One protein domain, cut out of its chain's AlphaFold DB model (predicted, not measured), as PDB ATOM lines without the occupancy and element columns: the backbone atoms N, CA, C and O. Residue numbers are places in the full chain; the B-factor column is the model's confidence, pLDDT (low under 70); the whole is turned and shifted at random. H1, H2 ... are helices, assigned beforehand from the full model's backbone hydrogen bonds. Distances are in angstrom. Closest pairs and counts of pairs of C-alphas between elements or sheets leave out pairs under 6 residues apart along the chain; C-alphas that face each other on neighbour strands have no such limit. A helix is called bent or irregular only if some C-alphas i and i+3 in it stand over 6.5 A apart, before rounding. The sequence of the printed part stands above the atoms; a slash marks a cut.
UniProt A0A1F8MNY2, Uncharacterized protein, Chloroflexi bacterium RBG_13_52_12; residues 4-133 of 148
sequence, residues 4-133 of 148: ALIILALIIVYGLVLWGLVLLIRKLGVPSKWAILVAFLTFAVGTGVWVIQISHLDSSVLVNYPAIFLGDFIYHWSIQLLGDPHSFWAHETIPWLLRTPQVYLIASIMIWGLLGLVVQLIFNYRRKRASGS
ATOM      1  N   ALA A   4      23.745 -96.028  10.271       90.62
ATOM      2  CA  ALA A   4      24.509 -94.797  10.446       90.62
ATOM      3  C   ALA A   4      25.402 -94.471   9.234       90.62
ATOM      4  O   ALA A   4      25.485 -93.313   8.825       90.62
ATOM      5  N   LEU A   5      26.028 -95.485   8.623       94.00
ATOM      6  CA  LEU A   5      26.873 -95.309   7.442       94.00
ATOM      7  C   LEU A   5      26.040 -94.891   6.223       94.00
ATOM      8  O   LEU A   5      26.447 -94.001   5.480       94.00
ATOM      9  N   ILE A   6      24.861 -95.498   6.045       90.75
ATOM     10  CA  ILE A   6      23.926 -95.144   4.965       90.75
ATOM     11  C   ILE A   6      23.480 -93.688   5.111       90.75
ATOM     12  O   ILE A   6      23.561 -92.922   4.154       90.75
ATOM     13  N   ILE A   7      23.059 -93.285   6.314       90.19
ATOM     14  CA  ILE A   7      22.620 -91.911   6.587       90.19
ATOM     15  C   ILE A   7      23.758 -90.920   6.325       90.19
ATOM     16  O   ILE A   7      23.547 -89.904   5.663       90.19
ATOM     17  N   LEU A   8      24.974 -91.223   6.790       93.88
ATOM     18  CA  LEU A   8      26.139 -90.376   6.547       93.88
ATOM     19  C   LEU A   8      26.428 -90.232   5.046       93.88
ATOM     20  O   LEU A   8      26.632 -89.115   4.567       93.88
ATOM     21  N   ALA A   9      26.398 -91.337   4.296       93.75
ATOM     22  CA  ALA A   9      26.593 -91.323   2.851       93.75
ATOM     23  C   ALA A   9      25.527 -90.469   2.142       93.75
ATOM     24  O   ALA A   9      25.875 -89.637   1.304       93.75
ATOM     25  N   LEU A  10      24.251 -90.603   2.520       92.00
ATOM     26  CA  LEU A  10      23.159 -89.797   1.963       92.00
ATOM     27  C   LEU A  10      23.342 -88.302   2.248       92.00
ATOM     28  O   LEU A  10      23.184 -87.488   1.342       92.00
ATOM     29  N   ILE A  11      23.738 -87.929   3.469       93.38
ATOM     30  CA  ILE A  11      24.008 -86.526   3.827       93.38
ATOM     31  C   ILE A  11      25.131 -85.948   2.959       93.38
ATOM     32  O   ILE A  11      25.006 -84.824   2.467       93.38
ATOM     33  N   ILE A  12      26.211 -86.707   2.744       96.25
ATOM     34  CA  ILE A  12      27.328 -86.281   1.891       96.25
ATOM     35  C   ILE A  12      26.849 -86.086   0.449       96.25
ATOM     36  O   ILE A  12      27.110 -85.037  -0.144       96.25
ATOM     37  N   VAL A  13      26.114 -87.055  -0.101       95.94
ATOM     38  CA  VAL A  13      25.572 -86.980  -1.465       95.94
ATOM     39  C   VAL A  13      24.652 -85.767  -1.620       95.94
ATOM     40  O   VAL A  13      24.840 -84.976  -2.543       95.94
ATOM     41  N   TYR A  14      23.714 -85.552  -0.696       95.06
ATOM     42  CA  TYR A  14      22.821 -84.389  -0.731       95.06
ATOM     43  C   TYR A  14      23.582 -83.072  -0.613       95.06
ATOM     44  O   TYR A  14      23.292 -82.131  -1.353       95.06
ATOM     45  N   GLY A  15      24.588 -83.005   0.261       96.00
ATOM     46  CA  GLY A  15      25.451 -81.835   0.396       96.00
ATOM     47  C   GLY A  15      26.174 -81.489  -0.907       96.00
ATOM     48  O   GLY A  15      26.175 -80.327  -1.317       96.00
ATOM     49  N   LEU A  16      26.732 -82.493  -1.592       97.81
ATOM     50  CA  LEU A  16      27.405 -82.317  -2.882       97.81
ATOM     51  C   LEU A  16      26.438 -81.864  -3.981       97.81
ATOM     52  O   LEU A  16      26.747 -80.924  -4.715       97.81
ATOM     53  N   VAL A  17      25.256 -82.482  -4.067       97.44
ATOM     54  CA  VAL A  17      24.221 -82.103  -5.041       97.44
ATOM     55  C   VAL A  17      23.757 -80.666  -4.806       97.44
ATOM     56  O   VAL A  17      23.736 -79.868  -5.743       97.44
ATOM     57  N   LEU A  18      23.444 -80.297  -3.562       97.38
ATOM     58  CA  LEU A  18      23.021 -78.939  -3.213       97.38
ATOM     59  C   LEU A  18      24.117 -77.911  -3.494       97.38
ATOM     60  O   LEU A  18      23.831 -76.840  -4.029       97.38
ATOM     61  N   TRP A  19      25.373 -78.228  -3.184       97.62
ATOM     62  CA  TRP A  19      26.497 -77.355  -3.506       97.62
ATOM     63  C   TRP A  19      26.631 -77.141  -5.020       97.62
ATOM     64  O   TRP A  19      26.714 -75.995  -5.471       97.62
ATOM     65  N   GLY A  20      26.557 -78.218  -5.808       97.88
ATOM     66  CA  GLY A  20      26.551 -78.155  -7.269       97.88
ATOM     67  C   GLY A  20      25.387 -77.320  -7.816       97.88
ATOM     68  O   GLY A  20      25.599 -76.451  -8.662       97.88
ATOM     69  N   LEU A  21      24.177 -77.505  -7.277       97.25
ATOM     70  CA  LEU A  21      22.997 -76.713  -7.639       97.25
ATOM     71  C   LEU A  21      23.187 -75.227  -7.333       97.25
ATOM     72  O   LEU A  21      22.872 -74.392  -8.177       97.25
ATOM     73  N   VAL A  22      23.747 -74.870  -6.173       97.31
ATOM     74  CA  VAL A  22      24.041 -73.467  -5.834       97.31
ATOM     75  C   VAL A  22      25.013 -72.849  -6.841       97.31
ATOM     76  O   VAL A  22      24.808 -71.708  -7.260       97.31
ATOM     77  N   LEU A  23      26.064 -73.572  -7.239       97.38
ATOM     78  CA  LEU A  23      27.010 -73.092  -8.248       97.38
ATOM     79  C   LEU A  23      26.341 -72.912  -9.613       97.38
ATOM     80  O   LEU A  23      26.522 -71.871 -10.247       97.38
ATOM     81  N   LEU A  24      25.536 -73.886 -10.037       97.69
ATOM     82  CA  LEU A  24      24.798 -73.833 -11.295       97.69
ATOM     83  C   LEU A  24      23.821 -72.651 -11.321       97.69
ATOM     84  O   LEU A  24      23.840 -71.853 -12.251       97.69
ATOM     85  N   ILE A  25      23.026 -72.480 -10.266       96.38
ATOM     86  CA  ILE A  25      22.048 -71.392 -10.136       96.38
ATOM     87  C   ILE A  25      22.729 -70.019 -10.138       96.38
ATOM     88  O   ILE A  25      22.235 -69.079 -10.762       96.38
ATOM     89  N   ARG A  26      23.901 -69.895  -9.502       94.94
ATOM     90  CA  ARG A  26      24.713 -68.670  -9.585       94.94
ATOM     91  C   ARG A  26      25.225 -68.418 -11.002       94.94
ATOM     92  O   ARG A  26      25.211 -67.272 -11.439       94.94
ATOM     93  N   LYS A  27      25.643 -69.467 -11.720       96.12
ATOM     94  CA  LYS A  27      26.068 -69.371 -13.125       96.12
ATOM     95  C   LYS A  27      24.921 -68.925 -14.040       96.12
ATOM     96  O   LYS A  27      25.171 -68.201 -14.995       96.12
ATOM     97  N   LEU A  28      23.681 -69.288 -13.713       96.44
ATOM     98  CA  LEU A  28      22.469 -68.836 -14.407       96.44
ATOM     99  C   LEU A  28      22.061 -67.386 -14.071       96.44
ATOM    100  O   LEU A  28      21.018 -66.924 -14.520       96.44
ATOM    101  N   GLY A  29      22.859 -66.653 -13.286       95.56
ATOM    102  CA  GLY A  29      22.629 -65.235 -12.992       95.56
ATOM    103  C   GLY A  29      21.698 -64.962 -11.808       95.56
ATOM    104  O   GLY A  29      21.391 -63.802 -11.529       95.56
ATOM    105  N   VAL A  30      21.272 -65.990 -11.064       95.38
ATOM    106  CA  VAL A  30      20.449 -65.779  -9.865       95.38
ATOM    107  C   VAL A  30      21.280 -65.072  -8.782       95.38
ATOM    108  O   VAL A  30      22.362 -65.550  -8.417       95.38
ATOM    109  N   PRO A  31      20.789 -63.956  -8.204       93.38
ATOM    110  CA  PRO A  31      21.517 -63.216  -7.179       93.38
ATOM    111  C   PRO A  31      21.900 -64.091  -5.978       93.38
ATOM    112  O   PRO A  31      21.088 -64.869  -5.474       93.38
ATOM    113  N   SER A  32      23.100 -63.898  -5.414       90.69
ATOM    114  CA  SER A  32      23.586 -64.717  -4.282       90.69
ATOM    115  C   SER A  32      22.699 -64.661  -3.028       90.69
ATOM    116  O   SER A  32      22.816 -65.529  -2.168       90.69
ATOM    117  N   LYS A  33      21.835 -63.640  -2.914       92.06
ATOM    118  CA  LYS A  33      20.845 -63.489  -1.832       92.06
ATOM    119  C   LYS A  33      19.688 -64.495  -1.901       92.06
ATOM    120  O   LYS A  33      18.999 -64.660  -0.902       92.06
ATOM    121  N   TRP A  34      19.487 -65.126  -3.059       94.25
ATOM    122  CA  TRP A  34      18.429 -66.107  -3.309       94.25
ATOM    123  C   TRP A  34      18.971 -67.466  -3.751       94.25
ATOM    124  O   TRP A  34      18.278 -68.466  -3.616       94.25
ATOM    125  N   ALA A  35      20.207 -67.520  -4.259       95.75
ATOM    126  CA  ALA A  35      20.767 -68.724  -4.864       95.75
ATOM    127  C   ALA A  35      20.725 -69.970  -3.961       95.75
ATOM    128  O   ALA A  35      20.520 -71.064  -4.475       95.75
ATOM    129  N   ILE A  36      20.899 -69.828  -2.639       96.94
ATOM    130  CA  ILE A  36      20.833 -70.977  -1.720       96.94
ATOM    131  C   ILE A  36      19.387 -71.447  -1.591       96.94
ATOM    132  O   ILE A  36      19.115 -72.621  -1.811       96.94
ATOM    133  N   LEU A  37      18.451 -70.537  -1.313       97.62
ATOM    134  CA  LEU A  37      17.036 -70.893  -1.192       97.62
ATOM    135  C   LEU A  37      16.504 -71.553  -2.473       97.62
ATOM    136  O   LEU A  37      15.855 -72.592  -2.406       97.62
ATOM    137  N   VAL A  38      16.826 -70.988  -3.640       97.75
ATOM    138  CA  VAL A  38      16.403 -71.540  -4.935       97.75
ATOM    139  C   VAL A  38      17.004 -72.928  -5.169       97.75
ATOM    140  O   VAL A  38      16.300 -73.806  -5.662       97.75
ATOM    141  N   ALA A  39      18.262 -73.169  -4.779       97.94
ATOM    142  CA  ALA A  39      18.881 -74.492  -4.896       97.94
ATOM    143  C   ALA A  39      18.168 -75.537  -4.038       97.94
ATOM    144  O   ALA A  39      17.853 -76.619  -4.527       97.94
ATOM    145  N   PHE A  40      17.857 -75.189  -2.789       98.38
ATOM    146  CA  PHE A  40      17.111 -76.059  -1.887       98.38
ATOM    147  C   PHE A  40      15.695 -76.339  -2.392       98.38
ATOM    148  O   PHE A  40      15.285 -77.491  -2.388       98.38
ATOM    149  N   LEU A  41      14.970 -75.331  -2.886       98.38
ATOM    150  CA  LEU A  41      13.634 -75.530  -3.461       98.38
ATOM    151  C   LEU A  41      13.673 -76.386  -4.732       98.38
ATOM    152  O   LEU A  41      12.838 -77.268  -4.903       98.38
ATOM    153  N   THR A  42      14.666 -76.171  -5.600       98.00
ATOM    154  CA  THR A  42      14.853 -76.985  -6.813       98.00
ATOM    155  C   THR A  42      15.135 -78.440  -6.446       98.00
ATOM    156  O   THR A  42      14.529 -79.352  -7.007       98.00
ATOM    157  N   PHE A  43      16.006 -78.661  -5.459       98.00
ATOM    158  CA  PHE A  43      16.282 -79.987  -4.917       98.00
ATOM    159  C   PHE A  43      15.031 -80.621  -4.292       98.00
ATOM    160  O   PHE A  43      14.745 -81.788  -4.555       98.00
ATOM    161  N   ALA A  44      14.255 -79.851  -3.526       97.94
ATOM    162  CA  ALA A  44      13.021 -80.298  -2.886       97.94
ATOM    163  C   ALA A  44      11.984 -80.786  -3.904       97.94
ATOM    164  O   ALA A  44      11.418 -81.868  -3.748       97.94
ATOM    165  N   VAL A  45      11.760 -79.999  -4.961       98.31
ATOM    166  CA  VAL A  45      10.838 -80.349  -6.046       98.31
ATOM    167  C   VAL A  45      11.350 -81.573  -6.796       98.31
ATOM    168  O   VAL A  45      10.594 -82.520  -6.981       98.31
ATOM    169  N   GLY A  46      12.633 -81.600  -7.174       97.81
ATOM    170  CA  GLY A  46      13.214 -82.727  -7.907       97.81
ATOM    171  C   GLY A  46      13.104 -84.046  -7.142       97.81
ATOM    172  O   GLY A  46      12.586 -85.026  -7.669       97.81
ATOM    173  N   THR A  47      13.524 -84.060  -5.877       97.06
ATOM    174  CA  THR A  47      13.449 -85.260  -5.028       97.06
ATOM    175  C   THR A  47      12.016 -85.622  -4.643       97.06
ATOM    176  O   THR A  47      11.690 -86.802  -4.594       97.06
ATOM    177  N   GLY A  48      11.135 -84.643  -4.416       97.19
ATOM    178  CA  GLY A  48       9.718 -84.887  -4.124       97.19
ATOM    179  C   GLY A  48       8.974 -85.510  -5.308       97.19
ATOM    180  O   GLY A  48       8.247 -86.485  -5.136       97.19
ATOM    181  N   VAL A  49       9.212 -85.005  -6.522       97.81
ATOM    182  CA  VAL A  49       8.676 -85.602  -7.756       97.81
ATOM    183  C   VAL A  49       9.251 -87.000  -7.967       97.81
ATOM    184  O   VAL A  49       8.505 -87.909  -8.317       97.81
ATOM    185  N   TRP A  50      10.548 -87.199  -7.714       96.88
ATOM    186  CA  TRP A  50      11.160 -88.523  -7.812       96.88
ATOM    187  C   TRP A  50      10.475 -89.517  -6.869       96.88
ATOM    188  O   TRP A  50      10.078 -90.588  -7.319       96.88
ATOM    189  N   VAL A  51      10.265 -89.151  -5.599       96.50
ATOM    190  CA  VAL A  51       9.558 -89.996  -4.621       96.50
ATOM    191  C   VAL A  51       8.159 -90.369  -5.102       96.50
ATOM    192  O   VAL A  51       7.795 -91.530  -4.978       96.50
ATOM    193  N   ILE A  52       7.404 -89.444  -5.704       95.94
ATOM    194  CA  ILE A  52       6.083 -89.755  -6.278       95.94
ATOM    195  C   ILE A  52       6.170 -90.871  -7.328       95.94
ATOM    196  O   ILE A  52       5.317 -91.752  -7.351       95.94
ATOM    197  N   GLN A  53       7.197 -90.858  -8.180       96.56
ATOM    198  CA  GLN A  53       7.355 -91.856  -9.244       96.56
ATOM    199  C   GLN A  53       7.737 -93.240  -8.705       96.56
ATOM    200  O   GLN A  53       7.312 -94.261  -9.245       96.56
ATOM    201  N   ILE A  54       8.533 -93.285  -7.635       95.88
ATOM    202  CA  ILE A  54       9.055 -94.535  -7.065       95.88
ATOM    203  C   ILE A  54       8.386 -94.924  -5.746       95.88
ATOM    204  O   ILE A  54       8.906 -95.782  -5.043       95.88
ATOM    205  N   SER A  55       7.254 -94.318  -5.381       93.31
ATOM    206  CA  SER A  55       6.620 -94.512  -4.068       93.31
ATOM    207  C   SER A  55       6.167 -95.948  -3.806       93.31
ATOM    208  O   SER A  55       5.944 -96.326  -2.665       93.31
ATOM    209  N   HIS A  56       6.016 -96.745  -4.864       92.06
ATOM    210  CA  HIS A  56       5.705 -98.170  -4.794       92.06
ATOM    211  C   HIS A  56       6.923 -99.040  -4.435       92.06
ATOM    212  O   HIS A  56       6.770-100.238  -4.216       92.06
ATOM    213  N   LEU A  57       8.127 -98.462  -4.413       93.75
ATOM    214  CA  LEU A  57       9.370 -99.130  -4.044       93.75
ATOM    215  C   LEU A  57       9.793 -98.706  -2.635       93.75
ATOM    216  O   LEU A  57       9.819 -97.513  -2.315       93.75
ATOM    217  N   ASP A  58      10.264 -99.661  -1.835       89.00
ATOM    218  CA  ASP A  58      10.828 -99.393  -0.501       89.00
ATOM    219  C   ASP A  58      12.057 -98.469  -0.560       89.00
ATOM    220  O   ASP A  58      12.380 -97.750   0.387       89.00
ATOM    221  N   SER A  59      12.738 -98.435  -1.711       90.06
ATOM    222  CA  SER A  59      13.879 -97.555  -1.964       90.06
ATOM    223  C   SER A  59      13.507 -96.070  -2.041       90.06
ATOM    224  O   SER A  59      14.407 -95.230  -1.971       90.06
ATOM    225  N   SER A  60      12.218 -95.716  -2.123       91.25
ATOM    226  CA  SER A  60      11.745 -94.324  -2.057       91.25
ATOM    227  C   SER A  60      12.246 -93.596  -0.807       91.25
ATOM    228  O   SER A  60      12.677 -92.442  -0.890       91.25
ATOM    229  N   VAL A  61      12.313 -94.312   0.319       90.94
ATOM    230  CA  VAL A  61      12.847 -93.844   1.605       90.94
ATOM    231  C   VAL A  61      14.290 -93.347   1.479       90.94
ATOM    232  O   VAL A  61      14.672 -92.375   2.129       90.94
ATOM    233  N   LEU A  62      15.091 -93.944   0.593       91.00
ATOM    234  CA  LEU A  62      16.485 -93.550   0.379       91.00
ATOM    235  C   LEU A  62      16.627 -92.254  -0.423       91.00
ATOM    236  O   LEU A  62      17.658 -91.601  -0.306       91.00
ATOM    237  N   VAL A  63      15.619 -91.872  -1.214       92.50
ATOM    238  CA  VAL A  63      15.664 -90.676  -2.074       92.50
ATOM    239  C   VAL A  63      15.315 -89.405  -1.311       92.50
ATOM    240  O   VAL A  63      15.838 -88.334  -1.620       92.50
ATOM    241  N   ASN A  64      14.417 -89.495  -0.328       94.25
ATOM    242  CA  ASN A  64      14.043 -88.340   0.483       94.25
ATOM    243  C   ASN A  64      13.471 -88.750   1.840       94.25
ATOM    244  O   ASN A  64      12.333 -88.430   2.184       94.25
ATOM    245  N   TYR A  65      14.296 -89.446   2.620       92.88
ATOM    246  CA  TYR A  65      13.971 -89.894   3.973       92.88
ATOM    247  C   TYR A  65      13.202 -88.862   4.819       92.88
ATOM    248  O   TYR A  65      12.121 -89.192   5.312       92.88
ATOM    249  N   PRO A  66      13.680 -87.607   4.981       93.75
ATOM    250  CA  PRO A  66      12.992 -86.665   5.856       93.75
ATOM    251  C   PRO A  66      11.599 -86.285   5.330       93.75
ATOM    252  O   PRO A  66      10.676 -86.123   6.126       93.75
ATOM    253  N   ALA A  67      11.424 -86.174   4.009       94.56
ATOM    254  CA  ALA A  67      10.136 -85.839   3.409       94.56
ATOM    255  C   ALA A  67       9.114 -86.970   3.541       94.56
ATOM    256  O   ALA A  67       7.942 -86.690   3.771       94.56
ATOM    257  N   ILE A  68       9.547 -88.227   3.423       95.25
ATOM    258  CA  ILE A  68       8.659 -89.382   3.603       95.25
ATOM    259  C   ILE A  68       8.194 -89.460   5.053       95.25
ATOM    260  O   ILE A  68       6.994 -89.503   5.295       95.25
ATOM    261  N   PHE A  69       9.117 -89.330   6.009       95.81
ATOM    262  CA  PHE A  69       8.773 -89.341   7.429       95.81
ATOM    263  C   PHE A  69       7.744 -88.258   7.796       95.81
ATOM    264  O   PHE A  69       6.736 -88.539   8.445       95.81
ATOM    265  N   LEU A  70       7.964 -87.013   7.355       97.38
ATOM    266  CA  LEU A  70       7.003 -85.936   7.601       97.38
ATOM    267  C   LEU A  70       5.704 -86.127   6.804       97.38
ATOM    268  O   LEU A  70       4.632 -85.801   7.305       97.38
ATOM    269  N   GLY A  71       5.782 -86.640   5.578       97.25
ATOM    270  CA  GLY A  71       4.615 -86.886   4.737       97.25
ATOM    271  C   GLY A  71       3.697 -87.961   5.308       97.25
ATOM    272  O   GLY A  71       2.489 -87.751   5.326       97.25
ATOM    273  N   ASP A  72       4.249 -89.045   5.854       96.56
ATOM    274  CA  ASP A  72       3.480 -90.091   6.540       96.56
ATOM    275  C   ASP A  72       2.787 -89.538   7.786       96.56
ATOM    276  O   ASP A  72       1.610 -89.817   8.029       96.56
ATOM    277  N   PHE A  73       3.487 -88.688   8.546       97.69
ATOM    278  CA  PHE A  73       2.900 -87.989   9.686       97.69
ATOM    279  C   PHE A  73       1.727 -87.095   9.258       97.69
ATOM    280  O   PHE A  73       0.641 -87.200   9.830       97.69
ATOM    281  N   ILE A  74       1.918 -86.254   8.232       97.94
ATOM    282  CA  ILE A  74       0.870 -85.370   7.693       97.94
ATOM    283  C   ILE A  74      -0.309 -86.191   7.167       97.94
ATOM    284  O   ILE A  74      -1.457 -85.853   7.449       97.94
ATOM    285  N   TYR A  75      -0.045 -87.265   6.426       97.38
ATOM    286  CA  TYR A  75      -1.065 -88.154   5.880       97.38
ATOM    287  C   TYR A  75      -1.916 -88.782   6.987       97.38
ATOM    288  O   TYR A  75      -3.143 -88.677   6.963       97.38
ATOM    289  N   HIS A  76      -1.269 -89.365   7.999       96.81
ATOM    290  CA  HIS A  76      -1.960 -89.993   9.120       96.81
ATOM    291  C   HIS A  76      -2.809 -88.984   9.902       96.81
ATOM    292  O   HIS A  76      -3.977 -89.239  10.190       96.81
ATOM    293  N   TRP A  77      -2.252 -87.805  10.180       97.44
ATOM    294  CA  TRP A  77      -2.986 -86.714  10.820       97.44
ATOM    295  C   TRP A  77      -4.157 -86.213   9.980       97.44
ATOM    296  O   TRP A  77      -5.217 -85.912  10.521       97.44
ATOM    297  N   SER A  78      -3.996 -86.155   8.659       97.25
ATOM    298  CA  SER A  78      -5.065 -85.731   7.757       97.25
ATOM    299  C   SER A  78      -6.246 -86.694   7.817       97.25
ATOM    300  O   SER A  78      -7.384 -86.237   7.843       97.25
ATOM    301  N   ILE A  79      -5.998 -88.004   7.907       96.94
ATOM    302  CA  ILE A  79      -7.068 -88.996   8.088       96.94
ATOM    303  C   ILE A  79      -7.785 -88.786   9.421       96.94
ATOM    304  O   ILE A  79      -9.009 -88.787   9.451       96.94
ATOM    305  N   GLN A  80      -7.042 -88.579  10.509       97.06
ATOM    306  CA  GLN A  80      -7.638 -88.406  11.837       97.06
ATOM    307  C   GLN A  80      -8.459 -87.118  11.975       97.06
ATOM    308  O   GLN A  80      -9.462 -87.110  12.683       97.06
ATOM    309  N   LEU A  81      -8.015 -86.024  11.349       97.00
ATOM    310  CA  LEU A  81      -8.612 -84.699  11.536       97.00
ATOM    311  C   LEU A  81      -9.638 -84.324  10.466       97.00
ATOM    312  O   LEU A  81     -10.569 -83.578  10.761       97.00
ATOM    313  N   LEU A  82      -9.432 -84.767   9.226       96.44
ATOM    314  CA  LEU A  82     -10.233 -84.357   8.070       96.44
ATOM    315  C   LEU A  82     -11.010 -85.517   7.440       96.44
ATOM    316  O   LEU A  82     -11.930 -85.261   6.667       96.44
ATOM    317  N   GLY A  83     -10.614 -86.759   7.717       94.50
ATOM    318  CA  GLY A  83     -11.194 -87.958   7.126       94.50
ATOM    319  C   GLY A  83     -12.095 -88.747   8.073       94.50
ATOM    320  O   GLY A  83     -12.411 -88.316   9.180       94.50
ATOM    321  N   ASP A  84     -12.486 -89.939   7.621       94.31
ATOM    322  CA  ASP A  84     -13.124 -90.963   8.449       94.31
ATOM    323  C   ASP A  84     -12.124 -92.107   8.704       94.31
ATOM    324  O   ASP A  84     -11.899 -92.934   7.810       94.31
ATOM    325  N   PRO A  85     -11.513 -92.184   9.902       94.75
ATOM    326  CA  PRO A  85     -10.529 -93.215  10.227       94.75
ATOM    327  C   PRO A  85     -11.135 -94.622  10.340       94.75
ATOM    328  O   PRO A  85     -10.385 -95.598  10.341       94.75
ATOM    329  N   HIS A  86     -12.461 -94.748  10.443       95.06
ATOM    330  CA  HIS A  86     -13.150 -96.038  10.549       95.06
ATOM    331  C   HIS A  86     -13.615 -96.580   9.193       95.06
ATOM    332  O   HIS A  86     -14.032 -97.736   9.101       95.06
ATOM    333  N   SER A  87     -13.522 -95.775   8.134       93.62
ATOM    334  CA  SER A  87     -13.867 -96.199   6.783       93.62
ATOM    335  C   SER A  87     -12.781 -97.092   6.182       93.62
ATOM    336  O   SER A  87     -11.591 -96.780   6.229       93.62
ATOM    337  N   PHE A  88     -13.202 -98.154   5.490       92.31
ATOM    338  CA  PHE A  88     -12.321 -98.951   4.622       92.31
ATOM    339  C   PHE A  88     -11.630 -98.102   3.542       92.31
ATOM    340  O   PHE A  88     -10.577 -98.482   3.036       92.31
ATOM    341  N   TRP A  89     -12.199 -96.937   3.219       93.69
ATOM    342  CA  TRP A  89     -11.691 -95.987   2.233       93.69
ATOM    343  C   TRP A  89     -11.211 -94.684   2.886       93.69
ATOM    344  O   TRP A  89     -11.364 -93.615   2.302       93.69
ATOM    345  N   ALA A  90     -10.619 -94.745   4.085       92.38
ATOM    346  CA  ALA A  90     -10.140 -93.566   4.820       92.38
ATOM    347  C   ALA A  90      -9.264 -92.620   3.964       92.38
ATOM    348  O   ALA A  90      -9.404 -91.401   4.035       92.38
ATOM    349  N   HIS A  91      -8.428 -93.159   3.074       93.12
ATOM    350  CA  HIS A  91      -7.618 -92.375   2.132       93.12
ATOM    351  C   HIS A  91      -8.448 -91.515   1.157       93.12
ATOM    352  O   HIS A  91      -8.043 -90.415   0.786       93.12
ATOM    353  N   GLU A  92      -9.629 -91.990   0.760       95.19
ATOM    354  CA  GLU A  92     -10.533 -91.280  -0.150       95.19
ATOM    355  C   GLU A  92     -11.319 -90.165   0.549       95.19
ATOM    356  O   GLU A  92     -11.890 -89.298  -0.111       95.19
ATOM    357  N   THR A  93     -11.318 -90.148   1.883       95.94
ATOM    358  CA  THR A  93     -12.044 -89.142   2.672       95.94
ATOM    359  C   THR A  93     -11.266 -87.841   2.865       95.94
ATOM    360  O   THR A  93     -11.861 -86.815   3.178       95.94
ATOM    361  N   ILE A  94      -9.952 -87.845   2.617       97.12
ATOM    362  CA  ILE A  94      -9.104 -86.649   2.712       97.12
ATOM    363  C   ILE A  94      -8.891 -85.991   1.336       97.12
ATOM    364  O   ILE A  94      -8.967 -86.673   0.305       97.12
ATOM    365  N   PRO A  95      -8.582 -84.679   1.274       97.12
ATOM    366  CA  PRO A  95      -8.256 -83.994   0.022       97.12
ATOM    367  C   PRO A  95      -7.118 -84.671  -0.750       97.12
ATOM    368  O   PRO A  95      -6.111 -85.050  -0.156       97.12
ATOM    369  N   TRP A  96      -7.234 -84.741  -2.082       96.31
ATOM    370  CA  TRP A  96      -6.253 -85.396  -2.968       96.31
ATOM    371  C   TRP A  96      -4.806 -84.942  -2.741       96.31
ATOM    372  O   TRP A  96      -3.876 -85.734  -2.832       96.31
ATOM    373  N   LEU A  97      -4.607 -83.672  -2.400       96.62
ATOM    374  CA  LEU A  97      -3.276 -83.120  -2.184       96.62
ATOM    375  C   LEU A  97      -2.589 -83.683  -0.915       96.62
ATOM    376  O   LEU A  97      -1.365 -83.722  -0.849       96.62
ATOM    377  N   LEU A  98      -3.362 -84.147   0.073       96.88
ATOM    378  CA  LEU A  98      -2.864 -84.737   1.326       96.88
ATOM    379  C   LEU A  98      -2.726 -86.263   1.254       96.88
ATOM    380  O   LEU A  98      -2.325 -86.893   2.231       96.88
ATOM    381  N   ARG A  99      -3.051 -86.859   0.107       96.75
ATOM    382  CA  ARG A  99      -2.944 -88.295  -0.136       96.75
ATOM    383  C   ARG A  99      -1.516 -88.688  -0.485       96.75
ATOM    384  O   ARG A  99      -0.728 -87.887  -0.988       96.75
ATOM    385  N   THR A 100      -1.173 -89.937  -0.213       95.06
ATOM    386  CA  THR A 100       0.046 -90.545  -0.738       95.06
ATOM    387  C   THR A 100      -0.133 -90.891  -2.224       95.06
ATOM    388  O   THR A 100      -1.179 -91.407  -2.613       95.06
ATOM    389  N   PRO A 101       0.876 -90.625  -3.076       95.81
ATOM    390  CA  PRO A 101       2.199 -90.088  -2.741       95.81
ATOM    391  C   PRO A 101       2.324 -88.547  -2.794       95.81
ATOM    392  O   PRO A 101       3.404 -88.022  -2.525       95.81
ATOM    393  N   GLN A 102       1.270 -87.800  -3.143       97.44
ATOM    394  CA  GLN A 102       1.306 -86.341  -3.366       97.44
ATOM    395  C   GLN A 102       1.822 -85.560  -2.147       97.44
ATOM    396  O   GLN A 102       2.606 -84.617  -2.295       97.44
ATOM    397  N   VAL A 103       1.444 -85.991  -0.942       97.56
ATOM    398  CA  VAL A 103       1.868 -85.391   0.330       97.56
ATOM    399  C   VAL A 103       3.394 -85.349   0.493       97.56
ATOM    400  O   VAL A 103       3.921 -84.413   1.097       97.56
ATOM    401  N   TYR A 104       4.130 -86.292  -0.110       97.38
ATOM    402  CA  TYR A 104       5.594 -86.343  -0.029       97.38
ATOM    403  C   TYR A 104       6.268 -85.172  -0.748       97.38
ATOM    404  O   TYR A 104       7.309 -84.690  -0.296       97.38
ATOM    405  N   LEU A 105       5.672 -84.655  -1.827       97.88
ATOM    406  CA  LEU A 105       6.181 -83.457  -2.497       97.88
ATOM    407  C   LEU A 105       6.038 -82.224  -1.600       97.88
ATOM    408  O   LEU A 105       6.972 -81.431  -1.488       97.88
ATOM    409  N   ILE A 106       4.896 -82.083  -0.926       97.75
ATOM    410  CA  ILE A 106       4.633 -80.962  -0.014       97.75
ATOM    411  C   ILE A 106       5.585 -81.030   1.174       97.75
ATOM    412  O   ILE A 106       6.261 -80.048   1.476       97.75
ATOM    413  N   ALA A 107       5.697 -82.207   1.795       97.94
ATOM    414  CA  ALA A 107       6.624 -82.448   2.890       97.94
ATOM    415  C   ALA A 107       8.076 -82.145   2.481       97.94
ATOM    416  O   ALA A 107       8.803 -81.484   3.224       97.94
ATOM    417  N   SER A 108       8.482 -82.539   1.267       98.06
ATOM    418  CA  SER A 108       9.804 -82.227   0.715       98.06
ATOM    419  C   SER A 108      10.033 -80.719   0.601       98.06
ATOM    420  O   SER A 108      11.027 -80.205   1.119       98.06
ATOM    421  N   ILE A 109       9.099 -79.992  -0.020       98.31
ATOM    422  CA  ILE A 109       9.177 -78.531  -0.167       98.31
ATOM    423  C   ILE A 109       9.240 -77.849   1.202       98.31
ATOM    424  O   ILE A 109      10.047 -76.937   1.382       98.31
ATOM    425  N   MET A 110       8.447 -78.300   2.178       98.06
ATOM    426  CA  MET A 110       8.453 -77.741   3.531       98.06
ATOM    427  C   MET A 110       9.808 -77.917   4.220       98.06
ATOM    428  O   MET A 110      10.382 -76.936   4.692       98.06
ATOM    429  N   ILE A 111      10.344 -79.140   4.252       97.62
ATOM    430  CA  ILE A 111      11.599 -79.439   4.958       97.62
ATOM    431  C   ILE A 111      12.774 -78.726   4.305       97.62
ATOM    432  O   ILE A 111      13.504 -77.977   4.962       97.62
ATOM    433  N   TRP A 112      12.964 -78.943   3.006       98.12
ATOM    434  CA  TRP A 112      14.110 -78.395   2.292       98.12
ATOM    435  C   TRP A 112      13.977 -76.885   2.097       98.12
ATOM    436  O   TRP A 112      14.977 -76.179   2.181       98.12
ATOM    437  N   GLY A 113      12.762 -76.364   1.916       98.06
ATOM    438  CA  GLY A 113      12.503 -74.927   1.865       98.06
ATOM    439  C   GLY A 113      12.840 -74.233   3.185       98.06
ATOM    440  O   GLY A 113      13.552 -73.226   3.177       98.06
ATOM    441  N   LEU A 114      12.412 -74.796   4.321       98.19
ATOM    442  CA  LEU A 114      12.746 -74.263   5.643       98.19
ATOM    443  C   LEU A 114      14.254 -74.338   5.915       98.19
ATOM    444  O   LEU A 114      14.855 -73.349   6.340       98.19
ATOM    445  N   LEU A 115      14.887 -75.474   5.611       97.50
ATOM    446  CA  LEU A 115      16.331 -75.639   5.772       97.50
ATOM    447  C   LEU A 115      17.108 -74.658   4.880       97.50
ATOM    448  O   LEU A 115      18.019 -73.976   5.352       97.50
ATOM    449  N   GLY A 116      16.707 -74.519   3.617       97.62
ATOM    450  CA  GLY A 116      17.287 -73.571   2.672       97.62
ATOM    451  C   GLY A 116      17.148 -72.123   3.133       97.62
ATOM    452  O   GLY A 116      18.104 -71.352   3.020       97.62
ATOM    453  N   LEU A 117      16.000 -71.761   3.714       98.00
ATOM    454  CA  LEU A 117      15.773 -70.441   4.298       98.00
ATOM    455  C   LEU A 117      16.724 -70.183   5.473       98.00
ATOM    456  O   LEU A 117      17.397 -69.151   5.492       98.00
ATOM    457  N   VAL A 118      16.841 -71.126   6.412       98.00
ATOM    458  CA  VAL A 118      17.760 -71.015   7.559       98.00
ATOM    459  C   VAL A 118      19.206 -70.847   7.085       98.00
ATOM    460  O   VAL A 118      19.898 -69.922   7.520       98.00
ATOM    461  N   VAL A 119      19.662 -71.677   6.142       97.06
ATOM    462  CA  VAL A 119      21.025 -71.590   5.595       97.06
ATOM    463  C   VAL A 119      21.244 -70.257   4.867       97.06
ATOM    464  O   VAL A 119      22.283 -69.616   5.056       97.06
ATOM    465  N   GLN A 120      20.269 -69.788   4.080       96.94
ATOM    466  CA  GLN A 120      20.338 -68.496   3.389       96.94
ATOM    467  C   GLN A 120      20.426 -67.322   4.377       96.94
ATOM    468  O   GLN A 120      21.217 -66.399   4.156       96.94
ATOM    469  N   LEU A 121      19.663 -67.353   5.475       97.12
ATOM    470  CA  LEU A 121      19.705 -66.333   6.527       97.12
ATOM    471  C   LEU A 121      21.071 -66.299   7.222       97.12
ATOM    472  O   LEU A 121      21.666 -65.226   7.346       97.12
ATOM    473  N   ILE A 122      21.613 -67.464   7.596       96.38
ATOM    474  CA  ILE A 122      22.951 -67.576   8.199       96.38
ATOM    475  C   ILE A 122      24.017 -67.032   7.241       96.38
ATOM    476  O   ILE A 122      24.893 -66.263   7.651       96.38
ATOM    477  N   PHE A 123      23.939 -67.389   5.957       94.94
ATOM    478  CA  PHE A 123      24.872 -66.914   4.939       94.94
ATOM    479  C   PHE A 123      24.820 -65.388   4.779       94.94
ATOM    480  O   PHE A 123      25.859 -64.720   4.806       94.94
ATOM    481  N   ASN A 124      23.615 -64.819   4.676       94.38
ATOM    482  CA  ASN A 124      23.418 -63.375   4.551       94.38
ATOM    483  C   ASN A 124      23.931 -62.626   5.790       94.38
ATOM    484  O   ASN A 124      24.605 -61.599   5.659       94.38
ATOM    485  N   TYR A 125      23.681 -63.165   6.985       94.44
ATOM    486  CA  TYR A 125      24.151 -62.595   8.244       94.44
ATOM    487  C   TYR A 125      25.684 -62.552   8.331       94.44
ATOM    488  O   TYR A 125      26.268 -61.504   8.627       94.44
ATOM    489  N   ARG A 126      26.352 -63.667   8.004       93.88
ATOM    490  CA  ARG A 126      27.822 -63.756   7.987       93.88
ATOM    491  C   ARG A 126      28.436 -62.788   6.976       93.88
ATOM    492  O   ARG A 126      29.406 -62.101   7.295       93.88
ATOM    493  N   ARG A 127      27.838 -62.671   5.785       91.25
ATOM    494  CA  ARG A 127      28.301 -61.738   4.746       91.25
ATOM    495  C   ARG A 127      28.179 -60.277   5.188       91.25
ATOM    496  O   ARG A 127      29.121 -59.514   4.993       91.25
ATOM    497  N   LYS A 128      27.065 -59.895   5.824       91.25
ATOM    498  CA  LYS A 128      26.856 -58.528   6.332       91.25
ATOM    499  C   LYS A 128      27.906 -58.138   7.378       91.25
ATOM    500  O   LYS A 128      28.449 -57.038   7.306       91.25
ATOM    501  N   ARG A 129      28.246 -59.046   8.306       89.81
ATOM    502  CA  ARG A 129      29.310 -58.812   9.305       89.81
ATOM    503  C   ARG A 129      30.683 -58.589   8.662       89.81
ATOM    504  O   ARG A 129      31.383 -57.657   9.049       89.81
ATOM    505  N   ALA A 130      31.043 -59.390   7.659       86.12
ATOM    506  CA  ALA A 130      32.316 -59.243   6.952       86.12
ATOM    507  C   ALA A 130      32.437 -57.890   6.221       86.12
ATOM    508  O   ALA A 130      33.508 -57.284   6.207       86.12
ATOM    509  N   SER A 131      31.339 -57.387   5.649       85.38
ATOM    510  CA  SER A 131      31.316 -56.072   4.996       85.38
ATOM    511  C   SER A 131      31.387 -54.903   5.988       85.38
ATOM    512  O   SER A 131      32.077 -53.928   5.712       85.38
ATOM    513  N   GLY A 132      30.729 -55.005   7.151       77.31
ATOM    514  CA  GLY A 132      30.755 -53.957   8.182       77.31
ATOM    515  C   GLY A 132      32.130 -53.760   8.832       77.31
ATOM    516  O   GLY A 132      32.530 -52.631   9.102       77.31
ATOM    517  N   SER A 133      32.900 -54.839   9.008       69.88
ATOM    518  CA  SER A 133      34.262 -54.760   9.557       69.88
ATOM    519  C   SER A 133      35.243 -54.025   8.627       69.88
ATOM    520  O   SER A 133      36.141 -53.339   9.109       69.88
TER     521      SER A 133
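AT A GLANCE: This is residues 4 to 133 of the 148 residues of an uncharacterized protein of Chloroflexi bacterium RBG_13_52_12 (UniProt A0A1F8MNY2). The long helix H5 and the shorter H2 lie side by side, running opposite ways, as the core of a rod; H1 opens from the first residues of H2 as a V, and the kinked H3 crosses the beginning of H5. The last residues of H3, the short H4 and the links beside it make a small head at one end of the rod, while residues 125 to 133 of H5 stick out at the other. The printed part has 130 residues with five named helices, H1 to H5 in chain order, and no named strand, and its class is all helix. It is loose, with a radius of gyration of the C-alphas of 17.7 A, and spans 63 by 30 by 29 A.

HOW THE PARTS SIT: H5, residues 102 to 133, touches H2, residues 35 to 54, at a shallow tilt of 16 degrees, opposite ways; their closest C-alphas, of Gly 48 and Leu 105, are 4.1 A apart. H3, residues 60 to 82, has a kink of 81 degrees near residue 67 and is irregular, with C-alphas 63 and 66 9.3 A apart. With residues 103 to 111 alone, H5 touches H3 at a steep tilt of 66 degrees, opposite ways, closest at the C-alphas of Ala 67 and Ser 108, 4.5 A. Residues 60 to 67 of H3 touch residues 47 to 54 of H2, about perpendicular at 79 degrees, closest at the C-alphas of Val 51 and Ser 60, 5.5 A. H1, residues 4 to 27, touches residues 35 to 43 of H2 with residues 18 to 26 alone, at a steep tilt of 54 degrees, opposite ways; the closest C-alphas, of Val 22 and Ala 39, are 5.3 A apart. H1 is close to but not clearly touching H3, and is apart from H5. H4, residues 90 to 93, touches residues 79 to 82 of H3, closest at the C-alphas of Ile 79 and Ala 90, 6.4 A, and is apart from H5. The packing is mostly crossed, with one of four tilted pairs shallow. Every O i to N i+4 pair is within hydrogen-bond range in H1 and H2, against 17 of 19 in H3 and 27 of 28 in H5; H4 is too short for such a pair.

IN THESE COORDINATES: H5 is 47.4 A long from C-alpha 102 at (1.306, -86.341, -3.366) to C-alpha 133 at (34.262, -54.760, 9.557). H2 is 28.4 A long, and H3 26.2 A. H1 is 34.7 A long and begins with C-alpha 4 at (24.509, -94.797, 10.446). H4 has four residues.

THE WHOLE: The two C-alphas farthest apart are those of Phe 88 and Ser 133, at 64.4 A. Without residues 125 to 133, which stand free, the body spans 51 by 30 by 23 A. The printed part has no cut; the link from H2 to H3 is tight, the other three are short. The mean pLDDT of the printed part is 95.2, and residue 133 is under 70.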